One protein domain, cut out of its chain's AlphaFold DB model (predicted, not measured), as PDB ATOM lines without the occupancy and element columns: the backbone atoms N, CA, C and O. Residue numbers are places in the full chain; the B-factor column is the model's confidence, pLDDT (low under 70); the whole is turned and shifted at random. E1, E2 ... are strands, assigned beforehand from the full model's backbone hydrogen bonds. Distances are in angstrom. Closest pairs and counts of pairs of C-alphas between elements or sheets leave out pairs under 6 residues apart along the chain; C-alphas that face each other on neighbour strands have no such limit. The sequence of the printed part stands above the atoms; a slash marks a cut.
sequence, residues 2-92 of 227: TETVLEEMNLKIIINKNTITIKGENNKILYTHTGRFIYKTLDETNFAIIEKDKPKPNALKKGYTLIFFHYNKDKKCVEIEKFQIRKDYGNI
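AT A GLANCE: This is residues 2 to 92 of the 227 residues of an uncharacterized protein of Firmicutes bacterium CAG:460 (UniProt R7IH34). The domain is a sandwich of two four-stranded antiparallel sheets face to face, E1 to E4 in one layer and E5 to E8 in the other, with few close C-alpha approaches between the layers. The second layer has the two longest strands, E7 and E8, and the long loop of residues 52 to 63 lies at one end of the domain. The printed part has 91 residues with eight named strands, E1 to E8 along the chain, and no named helix; the class is all strand. Each sheet is a meander, each strand the antiparallel neighbour of the one before, in the orders E1 - E2 - E3 - E4 and E5 - E6 - E7 - E8. The whole is compact, with a radius of gyration of the C-alphas of 13.7 A, and only just elongated, with spans of 37 by 25 by 23 A.

IN THESE COORDINATES: E1, residues 2 to 6, begins with C-alpha 2 at (42.063, 161.505, 18.153). E2 is residues 11 to 15, E3 residues 19 to 23 and E4 residues 29 to 34. E5, residues 37 to 41, begins with C-alpha 37 at (28.751, 157.966, 22.053). E6, residues 46 to 51, is 16.9 A long. E7, residues 64 to 72, and E8, residues 77 to 85, are each 25.3 A from first to last C-alpha; E8 ends with C-alpha 85 at (15.703, 158.718, 19.307).

HOW THE PARTS SIT: In the first sheet E1 and E4 are the edge strands. The hairpin E1 and E2 has N 4 and O 13 within hydrogen-bond range at 2.9 A. The hairpin E2 and E3 has N 14 and O 21 at 2.8 A, and the hairpin E3 and E4 has N 22 and O 31 at 2.8 A. A tight link of 2 residues joins E4 to E5, yet these two strands are apart. In the second sheet E5 and E8 are the edge strands. The hairpin E5 and E6 has N 40 and O 48 at 3.0 A, and the hairpin E6 and E7 has N 49 and O 67 at 2.8 A. The hairpin E7 and E8 has N 68 and O 81 at 2.9 A, and the directions of these strands stand at 159 degrees. This sheet is twisted, with C-alphas up to 4.2 A off its best plane. Between the sheets, the closest C-alphas of E4 and E6 are those of His 33 and Glu 51, 7.8 A apart. E3 and E5 are only just apart, with closest C-alphas 8.2 A from each other.

THE WHOLE: The two C-alphas farthest apart are those of Pro 57 and Asp 74, 41.4 A. The printed part has no cut. The link from E6 to E7, 12 residues, is long; the other links are tight. Mean pLDDT of the printed part is 88.3, and residues 54 to 62 are under 70.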
ATOM      1  N   THR A   2      42.147 161.186  19.577       90.62
ATOM      2  CA  THR A   2      42.063 161.505  18.153       90.62
ATOM      3  C   THR A   2      41.614 162.947  18.039       90.62
ATOM      4  O   THR A   2      40.696 163.365  18.743       90.62
ATOM      5  N   GLU A   3      42.273 163.707  17.181       90.44
ATOM      6  CA  GLU A   3      41.922 165.088  16.894       90.44
ATOM      7  C   GLU A   3      41.623 165.209  15.403       90.44
ATOM      8  O   GLU A   3      42.346 164.660  14.574       90.44
ATOM      9  N   THR A   4      40.535 165.889  15.067       90.75
ATOM     10  CA  THR A   4      40.113 166.124  13.688       90.75
ATOM     11  C   THR A   4      39.723 167.584  13.547       90.75
ATOM     12  O   THR A   4      38.974 168.108  14.373       90.75
ATOM     13  N   VAL A   5      40.242 168.237  12.515       87.94
ATOM     14  CA  VAL A   5      39.864 169.602  12.151       87.94
ATOM     15  C   VAL A   5      38.912 169.512  10.965       87.94
ATOM     16  O   VAL A   5      39.218 168.844   9.983       87.94
ATOM     17  N   LEU A   6      37.744 170.137  11.088       88.44
ATOM     18  CA  LEU A   6      36.811 170.341   9.986       88.44
ATOM     19  C   LEU A   6      37.015 171.773   9.497       88.44
ATOM     20  O   LEU A   6      36.475 172.712  10.086       88.44
ATOM     21  N   GLU A   7      37.864 171.921   8.479       86.19
ATOM     22  CA  GLU A   7      38.334 173.220   7.977       86.19
ATOM     23  C   GLU A   7      37.173 174.097   7.503       86.19
ATOM     24  O   GLU A   7      37.049 175.228   7.961       86.19
ATOM     25  N   GLU A   8      36.251 173.540   6.712       84.69
ATOM     26  CA  GLU A   8      35.048 174.237   6.224       84.69
ATOM     27  C   GLU A   8      34.164 174.800   7.350       84.69
ATOM     28  O   GLU A   8      33.448 175.778   7.151       84.69
ATOM     29  N   MET A   9      34.214 174.208   8.548       85.69
ATOM     30  CA  MET A   9      33.410 174.635   9.696       85.69
ATOM     31  C   MET A   9      34.207 175.468  10.715       85.69
ATOM     32  O   MET A   9      33.633 175.911  11.713       85.69
ATOM     33  N   ASN A  10      35.524 175.635  10.534       88.19
ATOM     34  CA  ASN A  10      36.450 176.145  11.555       88.19
ATOM     35  C   ASN A  10      36.300 175.432  12.916       88.19
ATOM     36  O   ASN A  10      36.372 176.052  13.985       88.19
ATOM     37  N   LEU A  11      36.066 174.115  12.890       92.25
ATOM     38  CA  LEU A  11      35.860 173.313  14.096       92.25
ATOM     39  C   LEU A  11      37.013 172.354  14.357       92.25
ATOM     40  O   LEU A  11      37.540 171.704  13.457       92.25
ATOM     41  N   LYS A  12      37.331 172.186  15.636       94.12
ATOM     42  CA  LYS A  12      38.259 171.178  16.140       94.12
ATOM     43  C   LYS A  12      37.513 170.190  17.026       94.12
ATOM     44  O   LYS A  12      36.959 170.551  18.067       94.12
ATOM     45  N   ILE A  13      37.525 168.928  16.616       94.75
ATOM     46  CA  ILE A  13      36.864 167.813  17.285       94.75
ATOM     47  C   ILE A  13      37.933 166.968  17.969       94.75
ATOM     48  O   ILE A  13      38.850 166.455  17.334       94.75
ATOM     49  N   ILE A  14      37.817 166.832  19.286       96.31
ATOM     50  CA  ILE A  14      38.755 166.089  20.126       96.31
ATOM     51  C   ILE A  14      38.004 164.902  20.716       96.31
ATOM     52  O   ILE A  14      37.065 165.077  21.494       96.31
ATOM     53  N   ILE A  15      38.427 163.695  20.354       95.12
ATOM     54  CA  ILE A  15      37.815 162.433  20.764       95.12
ATOM     55  C   ILE A  15      38.795 161.658  21.647       95.12
ATOM     56  O   ILE A  15      39.903 161.295  21.246       95.12
ATOM     57  N   ASN A  16      38.362 161.349  22.862       92.69
ATOM     58  CA  ASN A  16      39.007 160.400  23.761       92.69
ATOM     59  C   ASN A  16      38.120 159.165  23.951       92.69
ATOM     60  O   ASN A  16      37.022 159.077  23.410       92.69
ATOM     61  N   LYS A  17      38.591 158.200  24.751       87.56
ATOM     62  CA  LYS A  17      37.917 156.906  24.962       87.56
ATOM     63  C   LYS A  17      36.428 157.040  25.315       87.56
ATOM     64  O   LYS A  17      35.629 156.209  24.903       87.56
ATOM     65  N   ASN A  18      36.075 158.045  26.108       90.81
ATOM     66  CA  ASN A  18      34.719 158.289  26.597       90.81
ATOM     67  C   ASN A  18      34.356 159.777  26.609       90.81
ATOM     68  O   ASN A  18      33.385 160.145  27.259       90.81
ATOM     69  N   THR A  19      35.124 160.637  25.941       94.12
ATOM     70  CA  THR A  19      34.770 162.053  25.825       94.12
ATOM     71  C   THR A  19      34.884 162.523  24.389       94.12
ATOM     72  O   THR A  19      35.773 162.092  23.656       94.12
ATOM     73  N   ILE A  20      33.978 163.406  23.995       96.44
ATOM     74  CA  ILE A  20      34.057 164.155  22.746       96.44
ATOM     75  C   ILE A  20      33.871 165.631  23.069       96.44
ATOM     76  O   ILE A  20      32.929 166.008  23.764       96.44
ATOM     77  N   THR A  21      34.790 166.461  22.590       96.50
ATOM     78  CA  THR A  21      34.769 167.913  22.765       96.50
ATOM     79  C   THR A  21      34.862 168.571  21.401       96.50
ATOM     80  O   THR A  21      35.768 168.273  20.628       96.50
ATOM     81  N   ILE A  22      33.941 169.489  21.127       95.69
ATOM     82  CA  ILE A  22      33.912 170.292  19.907       95.69
ATOM     83  C   ILE A  22      34.277 171.714  20.297       95.69
ATOM     84  O   ILE A  22      33.633 172.320  21.160       95.69
ATOM     85  N   LYS A  23      35.324 172.231  19.668       94.56
ATOM     86  CA  LYS A  23      35.788 173.604  19.820       94.56
ATOM     87  C   LYS A  23      35.590 174.345  18.507       94.56
ATOM     88  O   LYS A  23      35.883 173.785  17.458       94.56
ATOM     89  N   GLY A  24      35.101 175.572  18.585       89.44
ATOM     90  CA  GLY A  24      35.076 176.491  17.453       89.44
ATOM     91  C   GLY A  24      36.284 177.414  17.447       89.44
ATOM     92  O   GLY A  24      37.311 177.133  18.079       89.44
ATOM     93  N   GLU A  25      36.122 178.551  16.775       84.50
ATOM     94  CA  GLU A  25      37.124 179.610  16.716       84.50
ATOM     95  C   GLU A  25      37.629 180.013  18.112       84.50
ATOM     96  O   GLU A  25      36.909 179.969  19.118       84.50
ATOM     97  N   ASN A  26      38.913 180.376  18.180       85.56
ATOM     98  CA  ASN A  26      39.617 180.735  19.416       85.56
ATOM     99  C   ASN A  26      39.590 179.643  20.504       85.56
ATOM    100  O   ASN A  26      39.689 179.942  21.694       85.56
ATOM    101  N   ASN A  27      39.458 178.366  20.118       85.81
ATOM    102  CA  ASN A  27      39.353 177.218  21.026       85.81
ATOM    103  C   ASN A  27      38.144 177.261  21.982       85.81
ATOM    104  O   ASN A  27      38.124 176.527  22.979       85.81
ATOM    105  N   LYS A  28      37.119 178.073  21.685       91.12
ATOM    106  CA  LYS A  28      35.890 178.128  22.481       91.12
ATOM    107  C   LYS A  28      35.181 176.777  22.423       91.12
ATOM    108  O   LYS A  28      34.861 176.290  21.344       91.12
ATOM    109  N   ILE A  29      34.911 176.178  23.580       93.75
ATOM    110  CA  ILE A  29      34.171 174.915  23.663       93.75
ATOM    111  C   ILE A  29      32.708 175.178  23.288       93.75
ATOM    112  O   ILE A  29      32.017 175.928  23.975       93.75
ATOM    113  N   LEU A  30      32.247 174.555  22.205       92.62
ATOM    114  CA  LEU A  30      30.856 174.612  21.748       92.62
ATOM    115  C   LEU A  30      30.029 173.473  22.337       92.62
ATOM    116  O   LEU A  30      28.858 173.645  22.667       92.62
ATOM    117  N   TYR A  31      30.644 172.302  22.484       95.38
ATOM    118  CA  TYR A  31      29.977 171.121  23.008       95.38
ATOM    119  C   TYR A  31      30.984 170.184  23.664       95.38
ATOM    120  O   TYR A  31      32.142 170.084  23.253       95.38
ATOM    121  N   THR A  32      30.557 169.496  24.714       95.06
ATOM    122  CA  THR A  32      31.320 168.411  25.325       95.06
ATOM    123  C   THR A  32      30.366 167.366  25.855       95.06
ATOM    124  O   THR A  32      29.361 167.692  26.485       95.06
ATOM    125  N   HIS A  33      30.728 166.112  25.626       94.19
ATOM    126  CA  HIS A  33      30.029 164.957  26.150       94.19
ATOM    127  C   HIS A  33      31.000 163.984  26.789       94.19
ATOM    128  O   HIS A  33      32.087 163.750  26.260       94.19
ATOM    129  N   THR A  34      30.574 163.398  27.905       92.94
ATOM    130  CA  THR A  34      31.321 162.382  28.646       92.94
ATOM    131  C   THR A  34      30.428 161.169  28.847       92.94
ATOM    132  O   THR A  34      29.448 161.236  29.584       92.94
ATOM    133  N   GLY A  35      30.795 160.050  28.229       91.50
ATOM    134  CA  GLY A  35      30.073 158.788  28.295       91.50
ATOM    135  C   GLY A  35      30.208 157.982  27.009       91.50
ATOM    136  O   GLY A  35      31.206 158.081  26.292       91.50
ATOM    137  N   ARG A  36      29.220 157.131  26.721       92.12
ATOM    138  CA  ARG A  36      29.185 156.355  25.475       92.12
ATOM    139  C   ARG A  36      28.586 157.205  24.366       92.12
ATOM    140  O   ARG A  36      27.489 157.734  24.522       92.12
ATOM    141  N   PHE A  37      29.260 157.265  23.225       93.75
ATOM    142  CA  PHE A  37      28.751 157.966  22.053       93.75
ATOM    143  C   PHE A  37      29.150 157.275  20.748       93.75
ATOM    144  O   PHE A  37      30.032 156.417  20.722       93.75
ATOM    145  N   ILE A  38      28.476 157.658  19.666       94.44
ATOM    146  CA  ILE A  38      28.933 157.455  18.289       94.44
ATOM    147  C   ILE A  38      29.152 158.832  17.684       94.44
ATOM    148  O   ILE A  38      28.303 159.700  17.853       94.44
ATOM    149  N   TYR A  39      30.262 159.008  16.978       94.81
ATOM    150  CA  TYR A  39      30.548 160.184  16.168       94.81
ATOM    151  C   TYR A  39      30.587 159.778  14.693       94.81
ATOM    152  O   TYR A  39      31.159 158.734  14.361       94.81
ATOM    153  N   LYS A  40      29.977 160.582  13.820       95.12
ATOM    154  CA  LYS A  40      29.951 160.343  12.377       95.12
ATOM    155  C   LYS A  40      29.970 161.665  11.613       95.12
ATOM    156  O   LYS A  40      29.049 162.462  11.750       95.12
ATOM    157  N   THR A  41      30.984 161.854  10.776       94.31
ATOM    158  CA  THR A  41      30.970 162.871   9.717       94.31
ATOM    159  C   THR A  41      30.001 162.438   8.618       94.31
ATOM    160  O   THR A  41      30.016 161.261   8.229       94.31
ATOM    161  N   LEU A  42      29.143 163.359   8.180       94.62
ATOM    162  CA  LEU A  42      28.142 163.139   7.131       94.62
ATOM    163  C   LEU A  42      28.662 163.680   5.800       94.62
ATOM    164  O   LEU A  42      28.703 162.940   4.824       94.62
ATOM    165  N   ASP A  43      29.146 164.920   5.812       92.94
ATOM    166  CA  ASP A  43      29.845 165.577   4.709       92.94
ATOM    167  C   ASP A  43      30.847 166.616   5.263       92.94
ATOM    168  O   ASP A  43      31.206 166.583   6.442       92.94
ATOM    169  N   GLU A  44      31.327 167.522   4.414       90.81
ATOM    170  CA  GLU A  44      32.302 168.568   4.756       90.81
ATOM    171  C   GLU A  44      31.769 169.616   5.753       90.81
ATOM    172  O   GLU A  44      32.543 170.250   6.468       90.81
ATOM    173  N   THR A  45      30.449 169.782   5.832       92.94
ATOM    174  CA  THR A  45      29.750 170.817   6.613       92.94
ATOM    175  C   THR A  45      28.814 170.264   7.683       92.94
ATOM    176  O   THR A  45      28.225 171.035   8.443       92.94
ATOM    177  N   ASN A  46      28.667 168.942   7.755       95.38
ATOM    178  CA  ASN A  46      27.699 168.270   8.603       95.38
ATOM    179  C   ASN A  46      28.317 167.073   9.320       95.38
ATOM    180  O   ASN A  46      28.966 166.201   8.732       95.38
ATOM    181  N   PHE A  47      28.032 166.961  10.612       96.00
ATOM    182  CA  PHE A  47      28.335 165.758  11.377       96.00
ATOM    183  C   PHE A  47      27.312 165.534  12.486       96.00
ATOM    184  O   PHE A  47      26.553 166.425  12.869       96.00
ATOM    185  N   ALA A  48      27.298 164.317  13.019       97.12
ATOM    186  CA  ALA A  48      26.361 163.914  14.047       97.12
ATOM    187  C   ALA A  48      27.030 163.159  15.195       97.12
ATOM    188  O   ALA A  48      28.024 162.442  15.028       97.12
ATOM    189  N   ILE A  49      26.428 163.290  16.376       96.50
ATOM    190  CA  ILE A  49      26.781 162.556  17.586       96.50
ATOM    191  C   ILE A  49      25.534 161.865  18.129       96.50
ATOM    192  O   ILE A  49      24.498 162.494  18.310       96.50
ATOM    193  N   ILE A  50      25.642 160.575  18.444       95.75
ATOM    194  CA  ILE A  50      24.616 159.849  19.202       95.75
ATOM    195  C   ILE A  50      25.131 159.625  20.620       95.75
ATOM    196  O   ILE A  50      26.030 158.809  20.819       95.75
ATOM    197  N   GLU A  51      24.544 160.298  21.605       93.88
ATOM    198  CA  GLU A  51      24.768 160.059  23.033       93.88
ATOM    199  C   GLU A  51      24.005 158.803  23.479       93.88
ATOM    200  O   GLU A  51      22.773 158.753  23.420       93.88
ATOM    201  N   LYS A  52      24.723 157.787  23.969       89.94
ATOM    202  CA  LYS A  52      24.158 156.486  24.377       89.94
ATOM    203  C   LYS A  52      23.995 156.315  25.886       89.94
ATOM    204  O   LYS A  52      23.782 155.192  26.360       89.94
ATOM    205  N   ASP A  53      24.141 157.381  26.657       77.19
ATOM    206  CA  ASP A  53      24.149 157.260  28.110       77.19
ATOM    207  C   ASP A  53      22.768 156.981  28.690       77.19
ATOM    208  O   ASP A  53      21.729 157.375  28.153       77.19
ATOM    209  N   LYS A  54      22.759 156.245  29.807       61.38
ATOM    210  CA  LYS A  54      21.524 155.965  30.535       61.38
ATOM    211  C   LYS A  54      20.979 157.288  31.088       61.38
ATOM    212  O   LYS A  54      21.756 158.068  31.644       61.38
ATOM    213  N   PRO A  55      19.664 157.541  30.979       58.06
ATOM    214  CA  PRO A  55      19.057 158.697  31.620       58.06
ATOM    215  C   PRO A  55      19.387 158.697  33.116       58.06
ATOM    216  O   PRO A  55      19.442 157.637  33.747       58.06
ATOM    217  N   LYS A  56      19.608 159.887  33.690       58.72
ATOM    218  CA  LYS A  56      19.692 160.049  35.150       58.72
ATOM    219  C   LYS A  56      18.448 159.411  35.796       58.72
ATOM    220  O   LYS A  56      17.393 159.450  35.167       58.72
ATOM    221  N   PRO A  57      18.526 158.883  37.030       49.72
ATOM    222  CA  PRO A  57      17.441 158.116  37.659       49.72
ATOM    223  C   PRO A  57      16.063 158.810  37.732       49.72
ATOM    224  O   PRO A  57      15.070 158.117  37.907       49.72
ATOM    225  N   ASN A  58      15.972 160.126  37.491       54.47
ATOM    226  CA  ASN A  58      14.712 160.888  37.431       54.47
ATOM    227  C   ASN A  58      14.423 161.530  36.055       54.47
ATOM    228  O   ASN A  58      13.513 162.346  35.924       54.47
ATOM    229  N   ALA A  59      15.207 161.221  35.022       57.62
ATOM    230  CA  ALA A  59      14.997 161.758  33.685       57.62
ATOM    231  C   ALA A  59      14.043 160.850  32.896       57.62
ATOM    232  O   ALA A  59      14.378 159.712  32.578       57.62
ATOM    233  N   LEU A  60      12.896 161.394  32.486       56.75
ATOM    234  CA  LEU A  60      11.910 160.783  31.576       56.75
ATOM    235  C   LEU A  60      12.448 160.474  30.156       56.75
ATOM    236  O   LEU A  60      11.669 160.187  29.247       56.75
ATOM    237  N   LYS A  61      13.765 160.532  29.923       58.84
ATOM    238  CA  LYS A  61      14.374 160.253  28.617       58.84
ATOM    239  C   LYS A  61      14.289 158.752  28.319       58.84
ATOM    240  O   LYS A  61      15.076 157.954  28.817       58.84
ATOM    241  N   LYS A  62      13.324 158.371  27.479       66.81
ATOM    242  CA  LYS A  62      13.069 156.977  27.067       66.81
ATOM    243  C   LYS A  62      14.060 156.437  26.016       66.81
ATOM    244  O   LYS A  62      13.963 155.269  25.650       66.81
ATOM    245  N   GLY A  63      15.031 157.235  25.564       84.12
ATOM    246  CA  GLY A  63      15.883 156.917  24.415       84.12
ATOM    247  C   GLY A  63      17.317 157.444  24.503       84.12
ATOM    248  O   GLY A  63      17.834 157.673  25.596       84.12
ATOM    249  N   TYR A  64      17.948 157.595  23.342       92.19
ATOM    250  CA  TYR A  64      19.252 158.235  23.146       92.19
ATOM    251  C   TYR A  64      19.077 159.660  22.608       92.19
ATOM    252  O   TYR A  64      17.999 160.015  22.126       92.19
ATOM    253  N   THR A  65      20.122 160.484  22.695       93.50
ATOM    254  CA  THR A  65      20.124 161.819  22.073       93.50
ATOM    255  C   THR A  65      20.935 161.757  20.784       93.50
ATOM    256  O   THR A  65      22.112 161.418  20.825       93.50
ATOM    257  N   LEU A  66      20.326 162.099  19.656       95.38
ATOM    258  CA  LEU A  66      21.018 162.384  18.404       95.38
ATOM    259  C   LEU A  66      21.218 163.895  18.305       95.38
ATOM    260  O   LEU A  66      20.280 164.653  18.533       95.38
ATOM    261  N   ILE A  67      22.436 164.321  18.008       95.88
ATOM    262  CA  ILE A  67      22.820 165.724  17.910       95.88
ATOM    263  C   ILE A  67      23.439 165.939  16.544       95.88
ATOM    264  O   ILE A  67      24.420 165.272  16.217       95.88
ATOM    265  N   PHE A  68      22.880 166.866  15.780       96.56
ATOM    266  CA  PHE A  68      23.428 167.302  14.507       96.56
ATOM    267  C   PHE A  68      24.148 168.622  14.672       96.56
ATOM    268  O   PHE A  68      23.710 169.487  15.427       96.56
ATOM    269  N   PHE A  69      25.251 168.746  13.956       95.62
ATOM    270  CA  PHE A  69      26.012 169.968  13.810       95.62
ATOM    271  C   PHE A  69      26.034 170.288  12.326       95.62
ATOM    272  O   PHE A  69      26.556 169.498  11.538       95.62
ATOM    273  N   HIS A  70      25.456 171.429  11.982       94.38
ATOM    274  CA  HIS A  70      25.345 171.931  10.623       94.38
ATOM    275  C   HIS A  70      26.064 173.274  10.540       94.38
ATOM    276  O   HIS A  70      25.822 174.159  11.365       94.38
ATOM    277  N   TYR A  71      26.964 173.441   9.576       92.31
ATOM    278  CA  TYR A  71      27.572 174.741   9.317       92.31
ATOM    279  C   TYR A  71      26.748 175.515   8.294       92.31
ATOM    280  O   TYR A  71      26.761 175.218   7.101       92.31
ATOM    281  N   ASN A  72      26.069 176.551   8.776       89.00
ATOM    282  CA  ASN A  72      25.336 177.473   7.933       89.00
ATOM    283  C   ASN A  72      26.333 178.438   7.273       89.00
ATOM    284  O   ASN A  72      26.835 179.363   7.925       89.00
ATOM    285  N   LYS A  73      26.619 178.219   5.982       85.62
ATOM    286  CA  LYS A  73      27.581 179.028   5.212       85.62
ATOM    287  C   LYS A  73      27.173 180.502   5.127       85.62
ATOM    288  O   LYS A  73      28.035 181.371   5.242       85.62
ATOM    289  N   ASP A  74      25.876 180.786   5.010       86.81
ATOM    290  CA  ASP A  74      25.360 182.153   4.866       86.81
ATOM    291  C   ASP A  74      25.547 182.966   6.150       86.81
ATOM    292  O   ASP A  74      25.998 184.112   6.128       86.81
ATOM    293  N   LYS A  75      25.241 182.353   7.297       87.94
ATOM    294  CA  LYS A  75      25.386 182.975   8.622       87.94
ATOM    295  C   LYS A  75      26.794 182.837   9.200       87.94
ATOM    296  O   LYS A  75      27.077 183.439  10.236       87.94
ATOM    297  N   LYS A  76      27.654 182.032   8.566       85.94
ATOM    298  CA  LYS A  76      28.987 181.642   9.051       85.94
ATOM    299  C   LYS A  76      28.956 181.145  10.496       85.94
ATOM    300  O   LYS A  76      29.775 181.543  11.324       85.94
ATOM    301  N   CYS A  77      27.982 180.301  10.825       87.94
ATOM    302  CA  CYS A  77      27.804 179.796  12.180       87.94
ATOM    303  C   CYS A  77      27.426 178.315  12.196       87.94
ATOM    304  O   CYS A  77      26.940 177.763  11.213       87.94
ATOM    305  N   VAL A  78      27.667 177.674  13.338       91.06
ATOM    306  CA  VAL A  78      27.298 176.274  13.557       91.06
ATOM    307  C   VAL A  78      25.949 176.228  14.258       91.06
ATOM    308  O   VAL A  78      25.805 176.713  15.382       91.06
ATOM    309  N   GLU A  79      24.981 175.617  13.595       93.06
ATOM    310  CA  GLU A  79      23.659 175.318  14.119       93.06
ATOM    311  C   GLU A  79      23.672 173.903  14.719       93.06
ATOM    312  O   GLU A  79      24.305 172.988  14.186       93.06
ATOM    313  N   ILE A  80      23.034 173.735  15.883       93.25
ATOM    314  CA  ILE A  80      23.039 172.472  16.630       93.25
ATOM    315  C   ILE A  80      21.605 172.035  16.888       93.25
ATOM    316  O   ILE A  80      20.919 172.632  17.719       93.25
ATOM    317  N   GLU A  81      21.205 170.932  16.267       94.94
ATOM    318  CA  GLU A  81      19.886 170.330  16.440       94.94
ATOM    319  C   GLU A  81      19.954 169.075  17.304       94.94
ATOM    320  O   GLU A  81      20.936 168.327  17.282       94.94
ATOM    321  N   LYS A  82      18.917 168.841  18.116       94.06
ATOM    322  CA  LYS A  82      18.882 167.721  19.068       94.06
ATOM    323  C   LYS A  82      17.574 166.959  18.987       94.06
ATOM    324  O   LYS A  82      16.507 167.488  19.285       94.06
ATOM    325  N   PHE A  83      17.678 165.661  18.740       92.56
ATOM    326  CA  PHE A  83      16.544 164.753  18.662       92.56
ATOM    327  C   PHE A  83      16.639 163.661  19.721       92.56
ATOM    328  O   PHE A  83      17.707 163.121  20.009       92.56
ATOM    329  N   GLN A  84      15.500 163.315  20.319       91.31
ATOM    330  CA  GLN A  84      15.386 162.091  21.108       91.31
ATOM    331  C   GLN A  84      15.038 160.939  20.164       91.31
ATOM    332  O   GLN A  84      14.039 161.009  19.447       91.31
ATOM    333  N   ILE A  85      15.847 159.884  20.185       92.94
ATOM    334  CA  ILE A  85      15.703 158.718  19.307       92.94
ATOM    335  C   ILE A  85      15.545 157.436  20.120       92.94
ATOM    336  O   ILE A  85      15.984 157.352  21.271       92.94
ATOM    337  N   ARG A  86      14.923 156.415  19.532       91.06
ATOM    338  CA  ARG A  86      14.763 155.110  20.187       91.06
ATOM    339  C   ARG A  86      16.111 154.404  20.376       91.06
ATOM    340  O   ARG A  86      17.105 154.735  19.739       91.06
ATOM    341  N   LYS A  87      16.173 153.432  21.290       89.00
ATOM    342  CA  LYS A  87      17.423 152.693  21.574       89.00
ATOM    343  C   LYS A  87      17.755 151.668  20.494       89.00
ATOM    344  O   LYS A  87      18.924 151.406  20.237       89.00
ATOM    345  N   ASP A  88      16.726 151.123  19.865       88.06
ATOM    346  CA  ASP A  88      16.738 150.199  18.735       88.06
ATOM    347  C   ASP A  88      16.740 150.941  17.388       88.06
ATOM    348  O   ASP A  88      16.177 150.468  16.409       88.06
ATOM    349  N   TYR A  89      17.399 152.104  17.320       87.81
ATOM    350  CA  TYR A  89      17.393 153.007  16.163       87.81
ATOM    351  C   TYR A  89      17.959 152.419  14.851       87.81
ATOM    352  O   TYR A  89      17.954 153.098  13.828       87.81
ATOM    353  N   GLY A  90      18.474 151.188  14.859       87.50
ATOM    354  CA  GLY A  90      19.034 150.545  13.672       87.50
ATOM    355  C   GLY A  90      20.209 151.325  13.073       87.50
ATOM    356  O   GLY A  90      21.085 151.807  13.795       87.50
ATOM    357  N   ASN A  91      20.245 151.430  11.743       89.31
ATOM    358  CA  ASN A  91      21.250 152.203  11.021       89.31
ATOM    359  C   ASN A  91      20.682 153.559  10.576       89.31
ATOM    360  O   ASN A  91      20.097 153.651   9.503       89.31
ATOM    361  N   ILE A  92      20.884 154.605  11.384       93.31
ATOM    362  CA  ILE A  92      20.514 155.982  11.002       93.31
ATOM    363  C   ILE A  92      21.363 156.454   9.818       93.31
ATOM    364  O   ILE A  92      20.840 157.044   8.882       93.31
TER     365      ILE A  92